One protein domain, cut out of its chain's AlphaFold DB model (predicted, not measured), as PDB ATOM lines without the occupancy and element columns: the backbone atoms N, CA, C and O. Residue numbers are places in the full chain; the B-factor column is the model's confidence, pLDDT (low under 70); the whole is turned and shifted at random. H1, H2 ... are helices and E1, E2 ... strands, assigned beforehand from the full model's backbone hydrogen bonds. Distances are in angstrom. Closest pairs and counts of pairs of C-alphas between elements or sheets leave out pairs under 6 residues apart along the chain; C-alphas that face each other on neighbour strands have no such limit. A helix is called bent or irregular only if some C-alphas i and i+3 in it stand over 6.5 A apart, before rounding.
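AT A GLANCE: This is residues 2 to 86 of the 349 residues of the protein "zinc-ribbon_6 domain-containing protein" of Gammaproteobacteria bacterium SG8_31 (UniProt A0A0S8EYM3). With little regular structure, this is a small bent meander, E1 - E2 - E3, each strand the antiparallel neighbour of the one before, with the short antiparallel pair E4 and E5 beside it and H1 farthest out. The 85 printed residues, 28 in named elements, run E1 E2 E3 E4 H1 E5, mostly strand. The whole is compact, with a radius of gyration of the C-alphas of 11.7 A and spans of 32 by 24 by 22 A.

IN THESE COORDINATES: E2, residues 34 to 42, is 22.1 A long and bends by 56 degrees at residue 37. E1 is residues 26 to 29, with C-alpha 26 at (-24.344, 18.131, -126.730). E3 is residues 45 to 48, E4 57 to 59, H1 62 to 66 and E5 72 to 74, with C-alpha 74 at (-33.137, 25.447, -135.768).

HOW THE PARTS SIT: Hairpins join E2 to E1 (N 27 and O 36, 3.0 A) and to E3 (N 39 and O 47, 2.9 A). Between E4 and E5, N 58 and O 73 are 2.9 A apart. The closest C-alphas of E3 and E4, Arg 45 and His 58, are 4.9 A apart. H1, its O i to N i+4 pair within hydrogen-bond range, is apart from E1, E2 and E3.

THE WHOLE: The printed part has no cut; no link is long. No printed residue is under 70 in pLDDT.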
ATOM      1  N   LYS A   2     -29.391  26.044-114.059       87.50
ATOM      2  CA  LYS A   2     -30.055  24.734-114.028       87.50
ATOM      3  C   LYS A   2     -29.071  23.565-114.095       87.50
ATOM      4  O   LYS A   2     -27.980  23.680-114.659       87.50
ATOM      5  N   ARG A   3     -29.495  22.420-113.549       91.62
ATOM      6  CA  ARG A   3     -28.844  21.128-113.801       91.62
ATOM      7  C   ARG A   3     -29.224  20.646-115.197       91.62
ATOM      8  O   ARG A   3     -30.399  20.661-115.552       91.62
ATOM      9  N   PHE A   4     -28.235  20.185-115.952       93.94
ATOM     10  CA  PHE A   4     -28.449  19.541-117.240       93.94
ATOM     11  C   PHE A   4     -27.986  18.091-117.176       93.94
ATOM     12  O   PHE A   4     -27.056  17.754-116.442       93.94
ATOM     13  N   PHE A   5     -28.623  17.242-117.972       94.25
ATOM     14  CA  PHE A   5     -28.319  15.821-118.037       94.25
ATOM     15  C   PHE A   5     -28.257  15.377-119.489       94.25
ATOM     16  O   PHE A   5     -29.017  15.846-120.332       94.25
ATOM     17  N   CYS A   6     -27.333  14.469-119.781       95.56
ATOM     18  CA  CYS A   6     -27.345  13.758-121.047       95.56
ATOM     19  C   CYS A   6     -28.463  12.702-121.044       95.56
ATOM     20  O   CYS A   6     -28.849  12.213-119.985       95.56
ATOM     21  N   ALA A   7     -28.911  12.262-122.221       94.44
ATOM     22  CA  ALA A   7     -29.849  11.151-122.387       94.44
ATOM     23  C   ALA A   7     -29.371   9.840-121.725       94.44
ATOM     24  O   ALA A   7     -30.182   8.982-121.404       94.44
ATOM     25  N   CYS A   8     -28.063   9.681-121.480       94.44
ATOM     26  CA  CYS A   8     -27.522   8.557-120.705       94.44
ATOM     27  C   CYS A   8     -27.642   8.725-119.175       94.44
ATOM     28  O   CYS A   8     -27.130   7.893-118.432       94.44
ATOM     29  N   GLY A   9     -28.242   9.818-118.695       94.12
ATOM     30  CA  GLY A   9     -28.425  10.147-117.278       94.12
ATOM     31  C   GLY A   9     -27.240  10.852-116.611       94.12
ATOM     32  O   GLY A   9     -27.352  11.294-115.470       94.12
ATOM     33  N   SER A  10     -26.096  10.992-117.288       95.38
ATOM     34  CA  SER A  10     -24.923  11.649-116.698       95.38
ATOM     35  C   SER A  10     -25.083  13.174-116.640       95.38
ATOM     36  O   SER A  10     -25.589  13.754-117.607       95.38
ATOM     37  N   PRO A  11     -24.611  13.839-115.566       94.88
ATOM     38  CA  PRO A  11     -24.609  15.294-115.482       94.88
ATOM     39  C   PRO A  11     -23.853  15.936-116.647       94.88
ATOM     40  O   PRO A  11     -22.807  15.448-117.085       94.88
ATOM     41  N   ALA A  12     -24.379  17.057-117.122       94.88
ATOM     42  CA  ALA A  12     -23.759  17.904-118.122       94.88
ATOM     43  C   ALA A  12     -23.757  19.358-117.638       94.88
ATOM     44  O   ALA A  12     -24.603  19.777-116.846       94.88
ATOM     45  N   PHE A  13     -22.791  20.139-118.110       93.75
ATOM     46  CA  PHE A  13     -22.625  21.530-117.709       93.75
ATOM     47  C   PHE A  13     -23.003  22.445-118.869       93.75
ATOM     48  O   PHE A  13     -22.888  22.071-120.028       93.75
ATOM     49  N   PHE A  14     -23.422  23.671-118.571       94.94
ATOM     50  CA  PHE A  14     -23.943  24.619-119.563       94.94
ATOM     51  C   PHE A  14     -23.047  24.825-120.802       94.94
ATOM     52  O   PHE A  14     -23.548  24.998-121.908       94.94
ATOM     53  N   GLY A  15     -21.722  24.786-120.624       94.12
ATOM     54  CA  GLY A  15     -20.743  24.901-121.712       94.12
ATOM     55  C   GLY A  15     -20.283  23.569-122.312       94.12
ATOM     56  O   GLY A  15     -19.397  23.574-123.162       94.12
ATOM     57  N   SER A  16     -20.818  22.435-121.854       95.25
ATOM     58  CA  SER A  16     -20.446  21.113-122.351       95.25
ATOM     59  C   SER A  16     -20.879  20.939-123.803       95.25
ATOM     60  O   SER A  16     -21.953  21.373-124.222       95.25
ATOM     61  N   THR A  17     -20.019  20.275-124.564       95.88
ATOM     62  CA  THR A  17     -20.191  20.023-126.002       95.88
ATOM     63  C   THR A  17     -20.226  18.536-126.320       95.88
ATOM     64  O   THR A  17     -20.720  18.138-127.368       95.88
ATOM     65  N   TYR A  18     -19.759  17.717-125.377       96.56
ATOM     66  CA  TYR A  18     -19.880  16.270-125.373       96.56
ATOM     67  C   TYR A  18     -20.192  15.794-123.958       96.56
ATOM     68  O   TYR A  18     -19.756  16.396-122.972       96.56
ATOM     69  N   CYS A  19     -20.936  14.697-123.852       96.75
ATOM     70  CA  CYS A  19     -21.122  14.003-122.590       96.75
ATOM     71  C   CYS A  19     -19.823  13.296-122.188       96.75
ATOM     72  O   CYS A  19     -19.277  12.513-122.962       96.75
ATOM     73  N   ILE A  20     -19.365  13.506-120.955       95.56
ATOM     74  CA  ILE A  20     -18.138  12.877-120.442       95.56
ATOM     75  C   ILE A  20     -18.250  11.354-120.271       95.56
ATOM     76  O   ILE A  20     -17.232  10.676-120.233       95.56
ATOM     77  N   ALA A  21     -19.469  10.816-120.164       96.69
ATOM     78  CA  ALA A  21     -19.699   9.396-119.905       96.69
ATOM     79  C   ALA A  21     -19.945   8.580-121.180       96.69
ATOM     80  O   ALA A  21     -19.423   7.479-121.311       96.69
ATOM     81  N   CYS A  22     -20.745   9.102-122.117       95.94
ATOM     82  CA  CYS A  22     -21.112   8.381-123.343       95.94
ATOM     83  C   CYS A  22     -20.584   9.023-124.635       95.94
ATOM     84  O   CYS A  22     -20.909   8.553-125.722       95.94
ATOM     85  N   SER A  23     -19.823  10.120-124.533       96.00
ATOM     86  CA  SER A  23     -19.231  10.862-125.661       96.00
ATOM     87  C   SER A  23     -20.226  11.420-126.684       96.00
ATOM     88  O   SER A  23     -19.822  11.948-127.718       96.00
ATOM     89  N   ARG A  24     -21.530  11.356-126.401       94.75
ATOM     90  CA  ARG A  24     -22.571  11.911-127.267       94.75
ATOM     91  C   ARG A  24     -22.405  13.431-127.400       94.75
ATOM     92  O   ARG A  24     -22.156  14.079-126.378       94.75
ATOM     93  N   PRO A  25     -22.556  14.007-128.607       95.50
ATOM     94  CA  PRO A  25     -22.539  15.453-128.778       95.50
ATOM     95  C   PRO A  25     -23.682  16.112-128.001       95.50
ATOM     96  O   PRO A  25     -24.776  15.558-127.886       95.50
ATOM     97  N   LEU A  26     -23.405  17.298-127.470       96.56
ATOM     98  CA  LEU A  26     -24.344  18.131-126.730       96.56
ATOM     99  C   LEU A  26     -24.447  19.506-127.389       96.56
ATOM    100  O   LEU A  26     -23.466  20.016-127.936       96.56
ATOM    101  N   GLY A  27     -25.618  20.126-127.293       96.81
ATOM    102  CA  GLY A  27     -25.815  21.497-127.746       96.81
ATOM    103  C   GLY A  27     -26.932  22.187-126.984       96.81
ATOM    104  O   GLY A  27     -27.930  21.566-126.638       96.81
ATOM    105  N   PHE A  28     -26.744  23.463-126.673       97.50
ATOM    106  CA  PHE A  28     -27.722  24.245-125.934       97.50
ATOM    107  C   PHE A  28     -28.759  24.831-126.891       97.50
ATOM    108  O   PHE A  28     -28.404  25.579-127.801       97.50
ATOM    109  N   ASP A  29     -30.026  24.499-126.684       96.12
ATOM    110  CA  ASP A  29     -31.145  25.093-127.403       96.12
ATOM    111  C   ASP A  29     -31.681  26.312-126.627       96.12
ATOM    112  O   ASP A  29     -32.238  26.148-125.535       96.12
ATOM    113  N   PRO A  30     -31.530  27.538-127.165       94.69
ATOM    114  CA  PRO A  30     -32.038  28.740-126.515       94.69
ATOM    115  C   PRO A  30     -33.570  28.820-126.486       94.69
ATOM    116  O   PRO A  30     -34.092  29.544-125.643       94.69
ATOM    117  N   GLY A  31     -34.286  28.087-127.351       92.25
ATOM    118  CA  GLY A  31     -35.752  28.089-127.377       92.25
ATOM    119  C   GLY A  31     -36.363  27.370-126.173       92.25
ATOM    120  O   GLY A  31     -37.233  27.911-125.496       92.25
ATOM    121  N   SER A  32     -35.874  26.168-125.860       92.75
ATOM    122  CA  SER A  32     -36.311  25.396-124.684       92.75
ATOM    123  C   SER A  32     -35.502  25.673-123.408       92.75
ATOM    124  O   SER A  32     -35.868  25.202-122.326       92.75
ATOM    125  N   LEU A  33     -34.401  26.424-123.516       93.94
ATOM    126  CA  LEU A  33     -33.409  26.631-122.456       93.94
ATOM    127  C   LEU A  33     -32.839  25.313-121.904       93.94
ATOM    128  O   LEU A  33     -32.576  25.193-120.702       93.94
ATOM    129  N   GLN A  34     -32.653  24.324-122.783       94.00
ATOM    130  CA  GLN A  34     -32.129  22.999-122.453       94.00
ATOM    131  C   GLN A  34     -30.785  22.741-123.127       94.00
ATOM    132  O   GLN A  34     -30.540  23.140-124.262       94.00
ATOM    133  N   LEU A  35     -29.922  21.994-122.443       95.25
ATOM    134  CA  LEU A  35     -28.761  21.370-123.067       95.25
ATOM    135  C   LEU A  35     -29.176  19.998-123.604       95.25
ATOM    136  O   LEU A  35     -29.388  19.058-122.840       95.25
ATOM    137  N   LEU A  36     -29.312  19.906-124.921       95.75
ATOM    138  CA  LEU A  36     -29.802  18.729-125.617       95.75
ATOM    139  C   LEU A  36     -28.680  17.723-125.846       95.75
ATOM    140  O   LEU A  36     -27.554  18.079-126.199       95.75
ATOM    141  N   SER A  37     -29.022  16.448-125.701       95.81
ATOM    142  CA  SER A  37     -28.221  15.342-126.221       95.81
ATOM    143  C   SER A  37     -28.522  15.151-127.693       95.81
ATOM    144  O   SER A  37     -29.688  15.149-128.062       95.81
ATOM    145  N   LEU A  38     -27.504  14.981-128.530       95.56
ATOM    146  CA  LEU A  38     -27.678  15.024-129.980       95.56
ATOM    147  C   LEU A  38     -27.369  13.681-130.640       95.56
ATOM    148  O   LEU A  38     -26.411  12.993-130.284       95.56
ATOM    149  N   GLU A  39     -28.166  13.339-131.645       93.69
ATOM    150  CA  GLU A  39     -27.915  12.264-132.604       93.69
ATOM    151  C   GLU A  39     -27.755  12.847-134.004       93.69
ATOM    152  O   GLU A  39     -28.454  13.785-134.386       93.69
ATOM    153  N   VAL A  40     -26.833  12.286-134.783       90.38
ATOM    154  CA  VAL A  40     -26.584  12.743-136.151       90.38
ATOM    155  C   VAL A  40     -27.769  12.360-137.038       90.38
ATOM    156  O   VAL A  40     -28.116  11.183-137.147       90.38
ATOM    157  N   SER A  41     -28.371  13.357-137.693       86.00
ATOM    158  CA  SER A  41     -29.459  13.166-138.664       86.00
ATOM    159  C   SER A  41     -28.963  13.053-140.115       86.00
ATOM    160  O   SER A  41     -29.699  12.610-140.992       86.00
ATOM    161  N   GLY A  42     -27.682  13.365-140.356       84.31
ATOM    162  CA  GLY A  42     -27.063  13.444-141.683       84.31
ATOM    163  C   GLY A  42     -26.970  14.892-142.179       84.31
ATOM    164  O   GLY A  42     -27.645  15.776-141.664       84.31
ATOM    165  N   GLY A  43     -26.080  15.174-143.138       83.69
ATOM    166  CA  GLY A  43     -25.955  16.514-143.741       83.69
ATOM    167  C   GLY A  43     -25.596  17.647-142.765       83.69
ATOM    168  O   GLY A  43     -26.016  18.779-142.975       83.69
ATOM    169  N   GLY A  44     -24.876  17.347-141.677       86.88
ATOM    170  CA  GLY A  44     -24.538  18.324-140.627       86.88
ATOM    171  C   GLY A  44     -25.686  18.663-139.667       86.88
ATOM    172  O   GLY A  44     -25.525  19.533-138.812       86.88
ATOM    173  N   ARG A  45     -26.830  17.976-139.790       93.56
ATOM    174  CA  ARG A  45     -28.003  18.148-138.930       93.56
ATOM    175  C   ARG A  45     -27.987  17.166-137.768       93.56
ATOM    176  O   ARG A  45     -27.472  16.047-137.867       93.56
ATOM    177  N   TYR A  46     -28.607  17.586-136.679       94.94
ATOM    178  CA  TYR A  46     -28.742  16.853-135.436       94.94
ATOM    179  C   TYR A  46     -30.203  16.817-135.016       94.94
ATOM    180  O   TYR A  46     -30.943  17.775-135.222       94.94
ATOM    181  N   ARG A  47     -30.592  15.721-134.379       94.69
ATOM    182  CA  ARG A  47     -31.883  15.580-133.710       94.69
ATOM    183  C   ARG A  47     -31.659  15.374-132.208       94.69
ATOM    184  O   ARG A  47     -30.654  14.751-131.842       94.69
ATOM    185  N   PRO A  48     -32.534  15.897-131.337       94.12
ATOM    186  CA  PRO A  48     -32.466  15.617-129.913       94.12
ATOM    187  C   PRO A  48     -32.615  14.120-129.652       94.12
ATOM    188  O   PRO A  48     -33.370  13.425-130.329       94.12
ATOM    189  N   ALA A  49     -31.893  13.629-128.659       90.06
ATOM    190  CA  ALA A  49     -31.963  12.258-128.205       90.06
ATOM    191  C   ALA A  49     -32.651  12.167-126.848       90.06
ATOM    192  O   ALA A  49     -32.241  12.855-125.913       90.06
ATOM    193  N   GLY A  50     -33.623  11.266-126.732       80.31
ATOM    194  CA  GLY A  50     -34.473  11.128-125.550       80.31
ATOM    195  C   GLY A  50     -35.766  11.935-125.671       80.31
ATOM    196  O   GLY A  50     -36.162  12.320-126.769       80.31
ATOM    197  N   ASP A  51     -36.404  12.199-124.534       75.38
ATOM    198  CA  ASP A  51     -37.737  12.815-124.450       75.38
ATOM    199  C   ASP A  51     -37.684  14.352-124.538       75.38
ATOM    200  O   ASP A  51     -38.178  15.070-123.667       75.38
ATOM    201  N   TYR A  52     -37.045  14.876-125.584       76.00
ATOM    202  CA  TYR A  52     -37.001  16.313-125.877       76.00
ATOM    203  C   TYR A  52     -37.997  16.680-126.991       76.00
ATOM    204  O   TYR A  52     -38.384  15.811-127.776       76.00
ATOM    205  N   PRO A  53     -38.407  17.961-127.097       70.81
ATOM    206  CA  PRO A  53     -39.249  18.422-128.196       70.81
ATOM    207  C   PRO A  53     -38.674  18.033-129.563       70.81
ATOM    208  O   PRO A  53     -37.467  18.124-129.792       70.81
ATOM    209  N   ALA A  54     -39.550  17.598-130.469       74.88
ATOM    210  CA  ALA A  54     -39.163  17.236-131.825       74.88
ATOM    211  C   ALA A  54     -38.626  18.460-132.584       74.88
ATOM    212  O   ALA A  54     -39.164  19.558-132.472       74.88
ATOM    213  N   GLY A  55     -37.582  18.250-133.381       87.12
ATOM    214  CA  GLY A  55     -36.962  19.283-134.203       87.12
ATOM    215  C   GLY A  55     -35.615  18.821-134.742       87.12
ATOM    216  O   GLY A  55     -34.986  17.918-134.184       87.12
ATOM    217  N   GLU A  56     -35.172  19.433-135.835       93.75
ATOM    218  CA  GLU A  56     -33.799  19.296-136.309       93.75
ATOM    219  C   GLU A  56     -33.038  20.590-136.057       93.75
ATOM    220  O   GLU A  56     -33.559  21.690-136.228       93.75
ATOM    221  N   PHE A  57     -31.773  20.442-135.695       96.06
ATOM    222  CA  PHE A  57     -30.870  21.539-135.403       96.06
ATOM    223  C   PHE A  57     -29.583  21.376-136.199       96.06
ATOM    224  O   PHE A  57     -29.202  20.271-136.583       96.06
ATOM    225  N   HIS A  58     -28.852  22.462-136.384       96.56
ATOM    226  CA  HIS A  58     -27.420  22.398-136.645       96.56
ATOM    227  C   HIS A  58     -26.660  23.183-135.579       96.56
ATOM    228  O   HIS A  58     -27.229  23.906-134.759       96.56
ATOM    229  N   GLN A  59     -25.344  23.003-135.558       96.62
ATOM    230  CA  GLN A  59     -24.477  23.780-134.681       96.62
ATOM    231  C   GLN A  59     -24.344  25.208-135.222       96.62
ATOM    232  O   GLN A  59     -24.285  25.412-136.436       96.62
ATOM    233  N   CYS A  60     -24.257  26.190-134.322       97.94
ATOM    234  CA  CYS A  60     -23.831  27.545-134.672       97.94
ATOM    235  C   CYS A  60     -22.499  27.499-135.433       97.94
ATOM    236  O   CYS A  60     -21.585  26.818-134.976       97.94
ATOM    237  N   LYS A  61     -22.350  28.260-136.523       97.38
ATOM    238  CA  LYS A  61     -21.138  28.303-137.364       97.38
ATOM    239  C   LYS A  61     -19.835  28.537-136.579       97.38
ATOM    240  O   LYS A  61     -18.820  27.905-136.851       97.38
ATOM    241  N   ASN A  62     -19.888  29.326-135.503       97.06
ATOM    242  CA  ASN A  62     -18.744  29.558-134.604       97.06
ATOM    243  C   ASN A  62     -18.247  28.297-133.868       97.06
ATOM    244  O   ASN A  62     -17.196  28.327-133.224       97.06
ATOM    245  N   ARG A  63     -18.995  27.188-133.909       95.12
ATOM    246  CA  ARG A  63     -18.582  25.897-133.354       95.12
ATOM    247  C   ARG A  63     -17.614  25.157-134.284       95.12
ATOM    248  O   ARG A  63     -16.475  24.995-133.859       95.12
ATOM    249  N   PRO A  64     -17.993  24.714-135.496       94.75
ATOM    250  CA  PRO A  64     -17.057  24.033-136.387       94.75
ATOM    251  C   PRO A  64     -15.871  24.918-136.799       94.75
ATOM    252  O   PRO A  64     -14.763  24.402-136.916       94.75
ATOM    253  N   ASP A  65     -16.066  26.232-136.945       95.00
ATOM    254  CA  ASP A  65     -15.013  27.117-137.461       95.00
ATOM    255  C   ASP A  65     -13.977  27.495-136.384       95.00
ATOM    256  O   ASP A  65     -12.797  27.713-136.685       95.00
ATOM    257  N   HIS A  66     -14.401  27.588-135.115       94.62
ATOM    258  CA  HIS A  66     -13.587  28.190-134.050       94.62
ATOM    259  C   HIS A  66     -13.620  27.472-132.690       94.62
ATOM    260  O   HIS A  66     -12.824  27.824-131.823       94.62
ATOM    261  N   ASP A  67     -14.496  26.482-132.492       93.44
ATOM    262  CA  ASP A  67     -14.682  25.712-131.247       93.44
ATOM    263  C   ASP A  67     -15.093  26.536-130.003       93.44
ATOM    264  O   ASP A  67     -14.925  26.109-128.864       93.44
ATOM    265  N   ILE A  68     -15.702  27.713-130.189       93.81
ATOM    266  CA  ILE A  68     -16.024  28.636-129.075       93.81
ATOM    267  C   ILE A  68     -17.503  28.674-128.665       93.81
ATOM    268  O   ILE A  68     -17.855  29.334-127.682       93.81
ATOM    269  N   CYS A  69     -18.388  28.005-129.407       97.31
ATOM    270  CA  CYS A  69     -19.832  27.998-129.161       97.31
ATOM    271  C   CYS A  69     -20.364  26.570-129.000       97.31
ATOM    272  O   CYS A  69     -19.822  25.633-129.581       97.31
ATOM    273  N   ASN A  70     -21.417  26.397-128.204       97.25
ATOM    274  CA  ASN A  70     -22.147  25.134-128.070       97.25
ATOM    275  C   ASN A  70     -23.661  25.308-128.261       97.25
ATOM    276  O   ASN A  70     -24.415  24.385-127.977       97.25
ATOM    277  N   TRP A  71     -24.120  26.481-128.699       98.12
ATOM    278  CA  TRP A  71     -25.539  26.744-128.916       98.12
ATOM    279  C   TRP A  71     -25.988  26.250-130.293       98.12
ATOM    280  O   TRP A  71     -25.225  26.270-131.267       98.12
ATOM    281  N   LEU A  72     -27.232  25.794-130.346       97.50
ATOM    282  CA  LEU A  72     -27.880  25.230-131.520       97.50
ATOM    283  C   LEU A  72     -28.645  26.294-132.303       97.50
ATOM    284  O   LEU A  72     -28.963  27.368-131.791       97.50
ATOM    285  N   VAL A  73     -28.920  25.961-133.560       97.69
ATOM    286  CA  VAL A  73     -29.734  26.746-134.485       97.69
ATOM    287  C   VAL A  73     -30.802  25.825-135.083       97.69
ATOM    288  O   VAL A  73     -30.438  24.729-135.526       97.69
ATOM    289  N   PRO A  74     -32.092  26.212-135.091       95.62
ATOM    290  CA  PRO A  74     -33.137  25.447-135.768       95.62
ATOM    291  C   PRO A  74     -32.806  25.268-137.251       95.62
ATOM    292  O   PRO A  74     -32.454  26.231-137.936       95.62
ATOM    293  N   ALA A  75     -32.891  24.037-137.753       93.88
ATOM    294  CA  ALA A  75     -32.351  23.691-139.068       93.88
ATOM    295  C   ALA A  75     -33.183  24.187-140.263       93.88
ATOM    296  O   ALA A  75     -32.779  24.007-141.417       93.88
ATOM    297  N   ASP A  76     -34.339  24.778-139.991       91.94
ATOM    298  CA  ASP A  76     -35.260  25.422-140.924       91.94
ATOM    299  C   ASP A  76     -35.226  26.961-140.858       91.94
ATOM    300  O   ASP A  76     -35.775  27.606-141.746       91.94
ATOM    301  N   SER A  77     -34.527  27.557-139.882       93.62
ATOM    302  CA  SER A  77     -34.446  29.022-139.717       93.62
ATOM    303  C   SER A  77     -33.681  29.748-140.834       93.62
ATOM    304  O   SER A  77     -33.845  30.947-141.033       93.62
ATOM    305  N   GLY A  78     -32.791  29.045-141.543       93.75
ATOM    306  CA  GLY A  78     -31.868  29.652-142.509       93.75
ATOM    307  C   GLY A  78     -30.719  30.458-141.881       93.75
ATOM    308  O   GLY A  78     -29.874  30.970-142.615       93.75
ATOM    309  N   ALA A  79     -30.648  30.557-140.550       96.31
ATOM    310  CA  ALA A  79     -29.577  31.255-139.848       96.31
ATOM    311  C   ALA A  79     -28.308  30.393-139.751       96.31
ATOM    312  O   ALA A  79     -28.368  29.198-139.493       96.31
ATOM    313  N   GLU A  80     -27.128  30.998-139.891       97.00
ATOM    314  CA  GLU A  80     -25.853  30.292-139.664       97.00
ATOM    315  C   GLU A  80     -25.387  30.365-138.199       97.00
ATOM    316  O   GLU A  80     -24.664  29.491-137.711       97.00
ATOM    317  N   TYR A  81     -25.798  31.409-137.477       98.19
ATOM    318  CA  TYR A  81     -25.360  31.702-136.114       98.19
ATOM    319  C   TYR A  81     -26.514  31.553-135.122       98.19
ATOM    320  O   TYR A  81     -27.645  31.926-135.412       98.19
ATOM    321  N   CYS A  82     -26.220  31.045-133.922       98.06
ATOM    322  CA  CYS A  82     -27.194  31.038-132.826       98.06
ATOM    323  C   CYS A  82     -27.518  32.457-132.355       98.06
ATOM    324  O   CYS A  82     -26.689  33.359-132.504       98.06
ATOM    325  N   VAL A  83     -28.651  32.602-131.658       96.88
ATOM    326  CA  VAL A  83     -29.160  33.890-131.163       96.88
ATOM    327  C   VAL A  83     -28.152  34.687-130.331       96.88
ATOM    328  O   VAL A  83     -28.219  35.899-130.318       96.88
ATOM    329  N   SER A  84     -27.193  34.056-129.641       97.75
ATOM    330  CA  SER A  84     -26.161  34.808-128.910       97.75
ATOM    331  C   SER A  84     -25.046  35.317-129.827       97.75
ATOM    332  O   SER A  84     -24.589  36.450-129.675       97.75
ATOM    333  N   CYS A  85     -24.586  34.498-130.775       97.94
ATOM    334  CA  CYS A  85     -23.504  34.879-131.685       97.94
ATOM    335  C   CYS A  85     -23.969  35.868-132.761       97.94
ATOM    336  O   CYS A  85     -23.161  36.688-133.184       97.94
ATOM    337  N   SER A  86     -25.243  35.827-133.162       97.12
ATOM    338  CA  SER A  86     -25.822  36.765-134.131       97.12
ATOM    339  C   SER A  86     -25.902  38.207-133.620       97.12
ATOM    340  O   SER A  86     -26.028  39.117-134.426       97.12
TER     341      SER A  86